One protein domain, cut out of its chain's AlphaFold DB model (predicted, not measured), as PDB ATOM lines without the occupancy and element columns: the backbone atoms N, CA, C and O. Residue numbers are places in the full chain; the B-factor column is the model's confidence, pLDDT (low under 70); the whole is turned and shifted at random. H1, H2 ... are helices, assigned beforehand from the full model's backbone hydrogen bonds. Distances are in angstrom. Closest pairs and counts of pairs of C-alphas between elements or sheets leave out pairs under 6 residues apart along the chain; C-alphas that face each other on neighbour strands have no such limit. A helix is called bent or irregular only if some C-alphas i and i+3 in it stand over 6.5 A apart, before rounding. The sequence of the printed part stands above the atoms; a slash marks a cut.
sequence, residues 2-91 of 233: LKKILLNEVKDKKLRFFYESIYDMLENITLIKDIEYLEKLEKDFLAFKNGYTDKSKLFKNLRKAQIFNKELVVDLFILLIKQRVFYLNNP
ATOM      1  N   LEU A   2     -17.238   2.393  -3.843       81.25
ATOM      2  CA  LEU A   2     -18.229   3.471  -3.940       81.25
ATOM      3  C   LEU A   2     -18.102   4.350  -5.198       81.25
ATOM      4  O   LEU A   2     -19.090   4.554  -5.894       81.25
ATOM      5  N   LYS A   3     -16.885   4.780  -5.562       86.69
ATOM      6  CA  LYS A   3     -16.622   5.529  -6.808       86.69
ATOM      7  C   LYS A   3     -17.265   4.893  -8.049       86.69
ATOM      8  O   LYS A   3     -17.848   5.583  -8.878       86.69
ATOM      9  N   LYS A   4     -17.185   3.563  -8.172       86.69
ATOM     10  CA  LYS A   4     -17.759   2.821  -9.303       86.69
ATOM     11  C   LYS A   4     -19.289   2.846  -9.277       86.69
ATOM     12  O   LYS A   4     -19.889   3.027 -10.328       86.69
ATOM     13  N   ILE A   5     -19.894   2.683  -8.097       83.06
ATOM     14  CA  ILE A   5     -21.353   2.766  -7.905       83.06
ATOM     15  C   ILE A   5     -21.851   4.133  -8.379       83.06
ATOM     16  O   ILE A   5     -22.770   4.205  -9.181       83.06
ATOM     17  N   LEU A   6     -21.171   5.198  -7.962       85.56
ATOM     18  CA  LEU A   6     -21.525   6.567  -8.317       85.56
ATOM     19  C   LEU A   6     -21.372   6.852  -9.816       85.56
ATOM     20  O   LEU A   6     -22.295   7.324 -10.469       85.56
ATOM     21  N   LEU A   7     -20.198   6.578 -10.385       87.50
ATOM     22  CA  LEU A   7     -19.872   7.015 -11.747       87.50
ATOM     23  C   LEU A   7     -20.550   6.186 -12.848       87.50
ATOM     24  O   LEU A   7     -20.601   6.636 -13.996       87.50
ATOM     25  N   ASN A   8     -21.073   4.999 -12.522       87.81
ATOM     26  CA  ASN A   8     -21.845   4.179 -13.459       87.81
ATOM     27  C   ASN A   8     -23.148   4.860 -13.905       87.81
ATOM     28  O   ASN A   8     -23.575   4.649 -15.040       87.81
ATOM     29  N   GLU A   9     -23.718   5.727 -13.065       88.31
ATOM     30  CA  GLU A   9     -24.945   6.477 -13.363       88.31
ATOM     31  C   GLU A   9     -24.732   7.569 -14.428       88.31
ATOM     32  O   GLU A   9     -25.673   8.049 -15.060       88.31
ATOM     33  N   VAL A  10     -23.481   7.961 -14.687       90.38
ATOM     34  CA  VAL A  10     -23.159   9.078 -15.584       90.38
ATOM     35  C   VAL A  10     -22.750   8.549 -16.948       90.38
ATOM     36  O   VAL A  10     -21.622   8.097 -17.128       90.38
ATOM     37  N   LYS A  11     -23.645   8.605 -17.938       90.38
ATOM     38  CA  LYS A  11     -23.363   8.120 -19.306       90.38
ATOM     39  C   LYS A  11     -22.415   9.033 -20.090       90.38
ATOM     40  O   LYS A  11     -21.588   8.535 -20.854       90.38
ATOM     41  N   ASP A  12     -22.518  10.347 -19.899       92.00
ATOM     42  CA  ASP A  12     -21.655  11.317 -20.577       92.00
ATOM     43  C   ASP A  12     -20.200  11.177 -20.099       92.00
ATOM     44  O   ASP A  12     -19.897  11.305 -18.913       92.00
ATOM     45  N   LYS A  13     -19.279  10.919 -21.034       91.50
ATOM     46  CA  LYS A  13     -17.860  10.681 -20.725       91.50
ATOM     47  C   LYS A  13     -17.154  11.911 -20.150       91.50
ATOM     48  O   LYS A  13     -16.285  11.749 -19.295       91.50
ATOM     49  N   LYS A  14     -17.483  13.120 -20.618       91.31
ATOM     50  CA  LYS A  14     -16.869  14.365 -20.129       91.31
ATOM     51  C   LYS A  14     -17.352  14.664 -18.719       91.31
ATOM     52  O   LYS A  14     -16.540  14.980 -17.855       91.31
ATOM     53  N   LEU A  15     -18.651  14.508 -18.480       90.81
ATOM     54  CA  LEU A  15     -19.241  14.737 -17.169       90.81
ATOM     55  C   LEU A  15     -18.786  13.685 -16.152       90.81
ATOM     56  O   LEU A  15     -18.445  14.023 -15.023       90.81
ATOM     57  N   ARG A  16     -18.673  12.422 -16.574       92.88
ATOM     58  CA  ARG A  16     -18.086  11.358 -15.752       92.88
ATOM     59  C   ARG A  16     -16.650  11.691 -15.366       92.88
ATOM     60  O   ARG A  16     -16.311  11.582 -14.197       92.88
ATOM     61  N   PHE A  17     -15.829  12.130 -16.322       93.12
ATOM     62  CA  PHE A  17     -14.449  12.545 -16.055       93.12
ATOM     63  C   PHE A  17     -14.373  13.748 -15.100       93.12
ATOM     64  O   PHE A  17     -13.489  13.802 -14.245       93.12
ATOM     65  N   PHE A  18     -15.296  14.705 -15.226       92.88
ATOM     66  CA  PHE A  18     -15.407  15.846 -14.316       92.88
ATOM     67  C   PHE A  18     -15.679  15.390 -12.876       92.88
ATOM     68  O   PHE A  18     -14.892  15.702 -11.982       92.88
ATOM     69  N   TYR A  19     -16.720  14.583 -12.665       93.25
ATOM     70  CA  TYR A  19     -17.048  14.039 -11.347       93.25
ATOM     71  C   TYR A  19     -15.950  13.132 -10.795       93.25
ATOM     72  O   TYR A  19     -15.615  13.223  -9.621       93.25
ATOM     73  N   GLU A  20     -15.341  12.300 -11.635       94.19
ATOM     74  CA  GLU A  20     -14.198  11.468 -11.261       94.19
ATOM     75  C   GLU A  20     -13.018  12.308 -10.763       94.19
ATOM     76  O   GLU A  20     -12.431  11.988  -9.735       94.19
ATOM     77  N   SER A  21     -12.706  13.412 -11.444       94.75
ATOM     78  CA  SER A  21     -11.602  14.294 -11.054       94.75
ATOM     79  C   SER A  21     -11.851  14.975  -9.707       94.75
ATOM     80  O   SER A  21     -10.912  15.146  -8.930       94.75
ATOM     81  N   ILE A  22     -13.100  15.358  -9.421       94.88
ATOM     82  CA  ILE A  22     -13.487  15.925  -8.122       94.88
ATOM     83  C   ILE A  22     -13.430  14.848  -7.043       94.88
ATOM     84  O   ILE A  22     -12.826  15.076  -5.999       94.88
ATOM     85  N   TYR A  23     -14.014  13.675  -7.306       95.31
ATOM     86  CA  TYR A  23     -14.032  12.548  -6.376       95.31
ATOM     87  C   TYR A  23     -12.615  12.155  -5.955       95.31
ATOM     88  O   TYR A  23     -12.335  12.098  -4.765       95.31
ATOM     89  N   ASP A  24     -11.711  11.949  -6.915       95.44
ATOM     90  CA  ASP A  24     -10.334  11.517  -6.643       95.44
ATOM     91  C   ASP A  24      -9.552  12.555  -5.839       95.44
ATOM     92  O   ASP A  24      -8.721  12.210  -5.000       95.44
ATOM     93  N   MET A  25      -9.817  13.838  -6.090       95.56
ATOM     94  CA  MET A  25      -9.172  14.919  -5.361       95.56
ATOM     95  C   MET A  25      -9.693  15.023  -3.924       95.56
ATOM     96  O   MET A  25      -8.900  15.163  -2.994       95.56
ATOM     97  N   LEU A  26     -11.011  14.915  -3.729       96.12
ATOM     98  CA  LEU A  26     -11.604  14.854  -2.395       96.12
ATOM     99  C   LEU A  26     -11.098  13.631  -1.632       96.12
ATOM    100  O   LEU A  26     -10.688  13.769  -0.487       96.12
ATOM    101  N   GLU A  27     -11.052  12.464  -2.280       95.38
ATOM    102  CA  GLU A  27     -10.612  11.209  -1.665       95.38
ATOM    103  C   GLU A  27      -9.164  11.349  -1.203       95.38
ATOM    104  O   GLU A  27      -8.853  11.074  -0.044       95.38
ATOM    105  N   ASN A  28      -8.300  11.898  -2.064       95.12
ATOM    106  CA  ASN A  28      -6.918  12.186  -1.711       95.12
ATOM    107  C   ASN A  28      -6.808  13.088  -0.476       95.12
ATOM    108  O   ASN A  28      -6.107  12.716   0.459       95.12
ATOM    109  N   ILE A  29      -7.527  14.215  -0.434       96.12
ATOM    110  CA  ILE A  29      -7.520  15.118   0.728       96.12
ATOM    111  C   ILE A  29      -7.979  14.373   1.988       96.12
ATOM    112  O   ILE A  29      -7.306  14.433   3.014       96.12
ATOM    113  N   THR A  30      -9.090  13.636   1.910       92.38
ATOM    114  CA  THR A  30      -9.697  12.941   3.059       92.38
ATOM    115  C   THR A  30      -8.902  11.752   3.593       92.38
ATOM    116  O   THR A  30      -9.220  11.261   4.671       92.38
ATOM    117  N   LEU A  31      -7.879  11.284   2.880       92.38
ATOM    118  CA  LEU A  31      -7.026  10.180   3.332       92.38
ATOM    119  C   LEU A  31      -5.707  10.658   3.950       92.38
ATOM    120  O   LEU A  31      -5.036   9.889   4.636       92.38
ATOM    121  N   ILE A  32      -5.321  11.921   3.752       94.69
ATOM    122  CA  ILE A  32      -4.070  12.446   4.305       94.69
ATOM    123  C   ILE A  32      -4.223  12.654   5.815       94.69
ATOM    124  O   ILE A  32      -5.138  13.348   6.258       94.69
ATOM    125  N   LYS A  33      -3.314  12.071   6.603       92.25
ATOM    126  CA  LYS A  33      -3.198  12.289   8.059       92.25
ATOM    127  C   LYS A  33      -2.018  13.194   8.434       92.25
ATOM    128  O   LYS A  33      -1.947  13.682   9.553       92.25
ATOM    129  N   ASP A  34      -1.110  13.421   7.488       95.44
ATOM    130  CA  ASP A  34       0.052  14.291   7.643       95.44
ATOM    131  C   ASP A  34      -0.350  15.763   7.438       95.44
ATOM    132  O   ASP A  34      -0.775  16.164   6.350       95.44
ATOM    133  N   ILE A  35      -0.222  16.557   8.503       95.88
ATOM    134  CA  ILE A  35      -0.558  17.983   8.506       95.88
ATOM    135  C   ILE A  35       0.371  18.771   7.577       95.88
ATOM    136  O   ILE A  35      -0.118  19.600   6.813       95.88
ATOM    137  N   GLU A  36       1.677  18.490   7.569       96.75
ATOM    138  CA  GLU A  36       2.629  19.204   6.708       96.75
ATOM    139  C   GLU A  36       2.307  18.957   5.231       96.75
ATOM    140  O   GLU A  36       2.367  19.866   4.394       96.75
ATOM    141  N   TYR A  37       1.898  17.728   4.903       96.44
ATOM    142  CA  TYR A  37       1.470  17.396   3.550       96.44
ATOM    143  C   TYR A  37       0.150  18.082   3.163       96.44
ATOM    144  O   TYR A  37       0.025  18.552   2.030       96.44
ATOM    145  N   LEU A  38      -0.811  18.213   4.086       96.88
ATOM    146  CA  LEU A  38      -2.038  18.994   3.862       96.88
ATOM    147  C   LEU A  38      -1.744  20.480   3.634       96.88
ATOM    148  O   LEU A  38      -2.279  21.069   2.696       96.88
ATOM    149  N   GLU A  39      -0.870  21.083   4.436       96.06
ATOM    150  CA  GLU A  39      -0.472  22.487   4.284       96.06
ATOM    151  C   GLU A  39       0.269  22.739   2.966       96.06
ATOM    152  O   GLU A  39       0.099  23.780   2.323       96.06
ATOM    153  N   LYS A  40       1.084  21.777   2.520       95.31
ATOM    154  CA  LYS A  40       1.679  21.821   1.182       95.31
ATOM    155  C   LYS A  40       0.602  21.756   0.100       95.31
ATOM    156  O   LYS A  40       0.622  22.575  -0.815       95.31
ATOM    157  N   LEU A  41      -0.351  20.833   0.223       95.81
ATOM    158  CA  LEU A  41      -1.443  20.693  -0.738       95.81
ATOM    159  C   LEU A  41      -2.306  21.965  -0.805       95.81
ATOM    160  O   LEU A  41      -2.721  22.363  -1.892       95.81
ATOM    161  N   GLU A  42      -2.521  22.656   0.320       95.81
ATOM    162  CA  GLU A  42      -3.171  23.973   0.345       95.81
ATOM    163  C   GLU A  42      -2.429  24.982  -0.547       95.81
ATOM    164  O   GLU A  42      -3.048  25.657  -1.375       95.81
ATOM    165  N   LYS A  43      -1.097  25.058  -0.424       94.75
ATOM    166  CA  LYS A  43      -0.257  25.930  -1.263       94.75
ATOM    167  C   LYS A  43      -0.358  25.553  -2.740       94.75
ATOM    168  O   LYS A  43      -0.455  26.450  -3.578       94.75
ATOM    169  N   ASP A  44      -0.407  24.262  -3.055       95.00
ATOM    170  CA  ASP A  44      -0.572  23.780  -4.431       95.00
ATOM    171  C   ASP A  44      -1.937  24.195  -5.013       95.00
ATOM    172  O   ASP A  44      -2.020  24.635  -6.162       95.00
ATOM    173  N   PHE A  45      -3.011  24.160  -4.217       95.31
ATOM    174  CA  PHE A  45      -4.325  24.672  -4.623       95.31
ATOM    175  C   PHE A  45      -4.359  26.193  -4.799       95.31
ATOM    176  O   PHE A  45      -4.978  26.692  -5.744       95.31
ATOM    177  N   LEU A  46      -3.683  26.947  -3.929       94.25
ATOM    178  CA  LEU A  46      -3.534  28.397  -4.084       94.25
ATOM    179  C   LEU A  46      -2.766  28.738  -5.370       94.25
ATOM    180  O   LEU A  46      -3.169  29.631  -6.118       94.25
ATOM    181  N   ALA A  47      -1.705  27.990  -5.678       93.19
ATOM    182  CA  ALA A  47      -0.968  28.116  -6.931       93.19
ATOM    183  C   ALA A  47      -1.854  27.771  -8.145       93.19
ATOM    184  O   ALA A  47      -1.882  28.530  -9.118       93.19
ATOM    185  N   PHE A  48      -2.649  26.700  -8.049       93.06
ATOM    186  CA  PHE A  48      -3.631  26.296  -9.061       93.06
ATOM    187  C   PHE A  48      -4.654  27.387  -9.362       93.06
ATOM    188  O   PHE A  48      -4.903  27.692 -10.531       93.06
ATOM    189  N   LYS A  49      -5.201  28.032  -8.325       90.06
ATOM    190  CA  LYS A  49      -6.120  29.171  -8.470       90.06
ATOM    191  C   LYS A  49      -5.476  30.335  -9.232       90.06
ATOM    192  O   LYS A  49      -6.141  30.967 -10.049       90.06
ATOM    193  N   ASN A  50      -4.178  30.554  -9.032       89.31
ATOM    194  CA  ASN A  50      -3.386  31.569  -9.733       89.31
ATOM    195  C   ASN A  50      -2.895  31.129 -11.128       89.31
ATOM    196  O   ASN A  50      -2.134  31.848 -11.769       89.31
ATOM    197  N   GLY A  51      -3.324  29.962 -11.621       86.69
ATOM    198  CA  GLY A  51      -3.014  29.466 -12.965       86.69
ATOM    199  C   GLY A  51      -1.780  28.565 -13.060       86.69
ATOM    200  O   GLY A  51      -1.521  28.017 -14.135       86.69
ATOM    201  N   TYR A  52      -1.056  28.342 -11.963       87.56
ATOM    202  CA  TYR A  52       0.081  27.422 -11.920       87.56
ATOM    203  C   TYR A  52      -0.410  26.001 -11.664       87.56
ATOM    204  O   TYR A  52      -1.026  25.726 -10.647       87.56
ATOM    205  N   THR A  53      -0.153  25.068 -12.576       74.75
ATOM    206  CA  THR A  53      -0.598  23.677 -12.389       74.75
ATOM    207  C   THR A  53       0.564  22.817 -11.907       74.75
ATOM    208  O   THR A  53       1.572  22.707 -12.609       74.75
ATOM    209  N   ASP A  54       0.411  22.181 -10.745       79.56
ATOM    210  CA  ASP A  54       1.347  21.157 -10.279       79.56
ATOM    211  C   ASP A  54       1.468  20.019 -11.317       79.56
ATOM    212  O   ASP A  54       0.538  19.713 -12.076       79.56
ATOM    213  N   LYS A  55       2.639  19.380 -11.397       82.12
ATOM    214  CA  LYS A  55       2.894  18.302 -12.365       82.12
ATOM    215  C   LYS A  55       2.162  17.000 -12.025       82.12
ATOM    216  O   LYS A  55       2.170  16.089 -12.869       82.12
ATOM    217  N   SER A  56       1.540  16.897 -10.853       89.12
ATOM    218  CA  SER A  56       0.814  15.722 -10.395       89.12
ATOM    219  C   SER A  56      -0.360  15.387 -11.312       89.12
ATOM    220  O   SER A  56      -0.965  16.230 -11.984       89.12
ATOM    221  N   LYS A  57      -0.685  14.095 -11.361       90.31
ATOM    222  CA  LYS A  57      -1.792  13.585 -12.173       90.31
ATOM    223  C   LYS A  57      -3.137  14.168 -11.720       90.31
ATOM    224  O   LYS A  57      -3.968  14.466 -12.576       90.31
ATOM    225  N   LEU A  58      -3.324  14.363 -10.412       91.56
ATOM    226  CA  LEU A  58      -4.556  14.899  -9.832       91.56
ATOM    227  C   LEU A  58      -4.810  16.339 -10.291       91.56
ATOM    228  O   LEU A  58      -5.862  16.610 -10.866       91.56
ATOM    229  N   PHE A  59      -3.828  17.237 -10.163       94.31
ATOM    230  CA  PHE A  59      -3.979  18.627 -10.612       94.31
ATOM    231  C   PHE A  59      -4.122  18.748 -12.133       94.31
ATOM    232  O   PHE A  59      -4.911  19.560 -12.618       94.31
ATOM    233  N   LYS A  60      -3.442  17.897 -12.915       92.88
ATOM    234  CA  LYS A  60      -3.646  17.823 -14.374       92.88
ATOM    235  C   LYS A  60      -5.070  17.414 -14.746       92.88
ATOM    236  O   LYS A  60      -5.646  17.988 -15.671       92.88
ATOM    237  N   ASN A  61      -5.635  16.423 -14.057       93.44
ATOM    238  CA  ASN A  61      -7.012  15.990 -14.284       93.44
ATOM    239  C   ASN A  61      -8.006  17.074 -13.861       93.44
ATOM    240  O   ASN A  61      -8.887  17.420 -14.645       93.44
ATOM    241  N   LEU A  62      -7.791  17.690 -12.697       92.94
ATOM    242  CA  LEU A  62      -8.602  18.802 -12.209       92.94
ATOM    243  C   LEU A  62      -8.577  19.997 -13.175       92.94
ATOM    244  O   LEU A  62      -9.620  20.571 -13.468       92.94
ATOM    245  N   ARG A  63      -7.417  20.325 -13.759       91.88
ATOM    246  CA  ARG A  63      -7.304  21.372 -14.788       91.88
ATOM    247  C   ARG A  63      -8.153  21.057 -16.013       91.88
ATOM    248  O   ARG A  63      -8.859  21.930 -16.510       91.88
ATOM    249  N   LYS A  64      -8.100  19.816 -16.503       91.75
ATOM    250  CA  LYS A  64      -8.939  19.371 -17.626       91.75
ATOM    251  C   LYS A  64     -10.423  19.457 -17.268       91.75
ATOM    252  O   LYS A  64     -11.203  19.945 -18.076       91.75
ATOM    253  N   ALA A  65     -10.797  19.037 -16.062       91.06
ATOM    254  CA  ALA A  65     -12.162  19.130 -15.557       91.06
ATOM    255  C   ALA A  65     -12.652  20.591 -15.500       91.06
ATOM    256  O   ALA A  65     -13.736  20.883 -15.997       91.06
ATOM    257  N   GLN A  66     -11.820  21.519 -15.014       88.62
ATOM    258  CA  GLN A  66     -12.115  22.958 -14.961       88.62
ATOM    259  C   GLN A  66     -12.297  23.588 -16.354       88.62
ATOM    260  O   GLN A  66     -13.090  24.510 -16.525       88.62
ATOM    261  N   ILE A  67     -11.589  23.093 -17.377       88.06
ATOM    262  CA  ILE A  67     -11.792  23.549 -18.764       88.06
ATOM    263  C   ILE A  67     -13.197  23.176 -19.257       88.06
ATOM    264  O   ILE A  67     -13.829  23.971 -19.954       88.06
ATOM    265  N   PHE A  68     -13.687  21.985 -18.901       83.31
ATOM    266  CA  PHE A  68     -15.025  21.527 -19.284       83.31
ATOM    267  C   PHE A  68     -16.137  22.161 -18.450       83.31
ATOM    268  O   PHE A  68     -17.225  22.382 -18.974       83.31
ATOM    269  N   ASN A  69     -15.863  22.467 -17.185       83.00
ATOM    270  CA  ASN A  69     -16.807  23.106 -16.286       83.00
ATOM    271  C   ASN A  69     -16.129  24.278 -15.564       83.00
ATOM    272  O   ASN A  69     -15.429  24.107 -14.562       83.00
ATOM    273  N   LYS A  70     -16.341  25.481 -16.110       80.94
ATOM    274  CA  LYS A  70     -15.711  26.723 -15.638       80.94
ATOM    275  C   LYS A  70     -16.202  27.166 -14.260       80.94
ATOM    276  O   LYS A  70     -15.547  27.998 -13.643       80.94
ATOM    277  N   GLU A  71     -17.323  26.625 -13.793       81.06
ATOM    278  CA  GLU A  71     -17.919  26.985 -12.506       81.06
ATOM    279  C   GLU A  71     -17.327  26.187 -11.332       81.06
ATOM    280  O   GLU A  71     -17.748  26.373 -10.195       81.06
ATOM    281  N   LEU A  72     -16.334  25.320 -11.570       84.19
ATOM    282  CA  LEU A  72     -15.658  24.568 -10.510       84.19
ATOM    283  C   LEU A  72     -15.084  25.509  -9.435       84.19
ATOM    284  O   LEU A  72     -14.192  26.320  -9.697       84.19
ATOM    285  N   VAL A  73     -15.563  25.350  -8.200       86.00
ATOM    286  CA  VAL A  73     -15.198  26.203  -7.060       86.00
ATOM    287  C   VAL A  73     -13.981  25.626  -6.337       86.00
ATOM    288  O   VAL A  73     -14.103  24.844  -5.397       86.00
ATOM    289  N   VAL A  74     -12.782  26.024  -6.774       88.94
ATOM    290  CA  VAL A  74     -11.503  25.552  -6.199       88.94
ATOM    291  C   VAL A  74     -11.393  25.854  -4.698       88.94
ATOM    292  O   VAL A  74     -10.833  25.059  -3.945       88.94
ATOM    293  N   ASP A  75     -11.972  26.971  -4.251       92.38
ATOM    294  CA  ASP A  75     -11.901  27.430  -2.859       92.38
ATOM    295  C   ASP A  75     -12.499  26.434  -1.854       92.38
ATOM    296  O   ASP A  75     -12.089  26.409  -0.694       92.38
ATOM    297  N   LEU A  76     -13.411  25.563  -2.290       94.88
ATOM    298  CA  LEU A  76     -13.974  24.524  -1.432       94.88
ATOM    299  C   LEU A  76     -12.969  23.404  -1.126       94.88
ATOM    300  O   LEU A  76     -12.994  22.865  -0.025       94.88
ATOM    301  N   PHE A  77     -12.035  23.086  -2.030       95.94
ATOM    302  CA  PHE A  77     -10.953  22.144  -1.705       95.94
ATOM    303  C   PHE A  77     -10.021  22.724  -0.638       95.94
ATOM    304  O   PHE A  77      -9.649  22.030   0.304       95.94
ATOM    305  N   ILE A  78      -9.699  24.017  -0.750       96.06
ATOM    306  CA  ILE A  78      -8.891  24.743   0.239       96.06
ATOM    307  C   ILE A  78      -9.605  24.755   1.594       96.06
ATOM    308  O   ILE A  78      -8.987  24.477   2.620       96.06
ATOM    309  N   LEU A  79     -10.911  25.041   1.607       96.38
ATOM    310  CA  LEU A  79     -11.716  25.002   2.825       96.38
ATOM    311  C   LEU A  79     -11.682  23.613   3.478       96.38
ATOM    312  O   LEU A  79     -11.441  23.524   4.680       96.38
ATOM    313  N   LEU A  80     -11.866  22.543   2.698       97.38
ATOM    314  CA  LEU A  80     -11.815  21.172   3.210       97.38
ATOM    315  C   LEU A  80     -10.456  20.849   3.846       97.38
ATOM    316  O   LEU A  80     -10.420  20.271   4.931       97.38
ATOM    317  N   ILE A  81      -9.353  21.251   3.203       97.50
ATOM    318  CA  ILE A  81      -7.989  21.060   3.722       97.50
ATOM    319  C   ILE A  81      -7.820  21.763   5.071       97.50
ATOM    320  O   ILE A  81      -7.380  21.134   6.031       97.50
ATOM    321  N   LYS A  82      -8.228  23.033   5.176       97.00
ATOM    322  CA  LYS A  82      -8.131  23.802   6.429       97.00
ATOM    323  C   LYS A  82      -8.907  23.156   7.565       97.00
ATOM    324  O   LYS A  82      -8.387  23.014   8.669       97.00
ATOM    325  N   GLN A  83     -10.137  22.737   7.280       96.31
ATOM    326  CA  GLN A  83     -10.969  22.060   8.267       96.31
ATOM    327  C   GLN A  83     -10.370  20.712   8.669       96.31
ATOM    328  O   GLN A  83     -10.364  20.351   9.843       96.31
ATOM    329  N   ARG A  84      -9.758  19.997   7.723       95.12
ATOM    330  CA  ARG A  84      -9.083  18.737   8.014       95.12
ATOM    331  C   ARG A  84      -7.878  18.932   8.932       95.12
ATOM    332  O   ARG A  84      -7.749  18.204   9.909       95.12
ATOM    333  N   VAL A  85      -7.042  19.940   8.675       95.81
ATOM    334  CA  VAL A  85      -5.927  20.317   9.565       95.81
ATOM    335  C   VAL A  85      -6.439  20.669  10.964       95.81
ATOM    336  O   VAL A  85      -5.869  20.224  11.961       95.81
ATOM    337  N   PHE A  86      -7.532  21.430  11.059       95.31
ATOM    338  CA  PHE A  86      -8.148  21.764  12.342       95.31
ATOM    339  C   PHE A  86      -8.558  20.505  13.123       95.31
ATOM    340  O   PHE A  86      -8.196  20.372  14.294       95.31
ATOM    341  N   TYR A  87      -9.250  19.562  12.483       94.00
ATOM    342  CA  TYR A  87      -9.765  18.362  13.146       94.00
ATOM    343  C   TYR A  87      -8.715  17.277  13.405       94.00
ATOM    344  O   TYR A  87      -8.847  16.549  14.386       94.00
ATOM    345  N   LEU A  88      -7.637  17.206  12.618       92.56
ATOM    346  CA  LEU A  88      -6.482  16.357  12.944       92.56
ATOM    347  C   LEU A  88      -5.777  16.826  14.224       92.56
ATOM    348  O   LEU A  88      -5.350  16.004  15.028       92.56
ATOM    349  N   ASN A  89      -5.712  18.142  14.451       91.75
ATOM    350  CA  ASN A  89      -5.183  18.709  15.694       91.75
ATOM    351  C   ASN A  89      -6.178  18.633  16.866       91.75
ATOM    352  O   ASN A  89      -5.773  18.707  18.024       91.75
ATOM    353  N   ASN A  90      -7.477  18.492  16.580       90.19
ATOM    354  CA  ASN A  90      -8.554  18.500  17.571       90.19
ATOM    355  C   ASN A  90      -9.518  17.312  17.359       90.19
ATOM    356  O   ASN A  90     -10.694  17.524  17.057       90.19
ATOM    357  N   PRO A  91      -9.064  16.056  17.539       86.12
ATOM    358  CA  PRO A  91      -9.833  14.863  17.167       86.12
ATOM    359  C   PRO A  91     -10.966  14.512  18.147       86.12
ATOM    360  O   PRO A  91     -11.574  13.449  18.047       86.12
TER     361      PRO A  91
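Overview. This is residues 2 to 91 of the 233 residues of an uncharacterized protein of Acholeplasma hippikon (UniProt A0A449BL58). One long helix, H2, runs through this domain, with the short H1 folded back along one side of it as a helical hairpin; on the other side H4 crosses H2, and H5 packs on residues 26 to 30 of H2. H3 lies side by side with H5, running opposite ways, and H1 sits farthest out. The printed part has 90 residues with five named helices, in the order H1, H2, H3, H4, H5, and no named strand; the class is all helix. The whole is compact, with a radius of gyration of the C-alphas of 13.7 A and spans of 41 by 31 by 21 A.

Along the chain. Find C-alpha 2 at (-18.229, 3.471, -3.940); there H1 begins, residues 2 to 8, 10.2 A from first to last C-alpha. Next look at C-alpha 13, at (-17.860, 10.681, -20.725), where H2 begins; it takes residues 13 to 31 and is 26.4 A long. H3 takes residues 35 to 49 and is 21.1 A long, and H4 takes residues 57 to 68 and is 17.0 A long. H5, residues 75 to 89, is 21.6 A long and ends at C-alpha 89, at (-5.183, 18.709, 15.694). None of these helices is bent or irregular.

Arrangement. Begin at H2, the hub, which touches H1, H4 and H5. H1 touches H2 along residues 16 to 23 of H2 alone, closest at the C-alphas of Leu 7 and Arg 16, 6.2 A apart; the hairpin has a shallow tilt of 8 degrees, opposite ways. H4 touches H2 at a steep tilt of 41 degrees, opposite ways, and the closest C-alphas, of Phe 18 and Ala 65, are 4.8 A apart. H5 touches H2 at residues 26 to 30 of H2 alone, the same way at a shallow tilt of 22 degrees; the closest C-alphas are those of Ile 29 and Ile 81, 6.7 A apart. Walk outward to H3, which touches H5 at a shallow tilt of 11 degrees, opposite ways, with the C-alphas of Glu 42 and Ile 78 closest at 5.8 A. H3 is close to H2 but not clearly touching, with Ile 29 and Leu 38 closest at 7.4 A between C-alphas. H1 is apart from H3, H4 and H5, and H4 is apart from H5. The helix packing is mostly aligned, 3 of 4 touching pairs being at a shallow tilt. In H1, H2, H3, H4 and H5 every O i to N i+4 pair is within hydrogen-bond range.

Size, cuts and confidence. Look for the two C-alphas farthest apart, those of Lys 11 and Asn 90, at 41.1 A. The printed part has no cut from residue 2 to residue 91. The links H1 to H2 and H2 to H3 are tight, those from H3 to H4 and H4 to H5 are short, and no link is long. The mean pLDDT of the printed part is 91.5, and no printed residue is under 70.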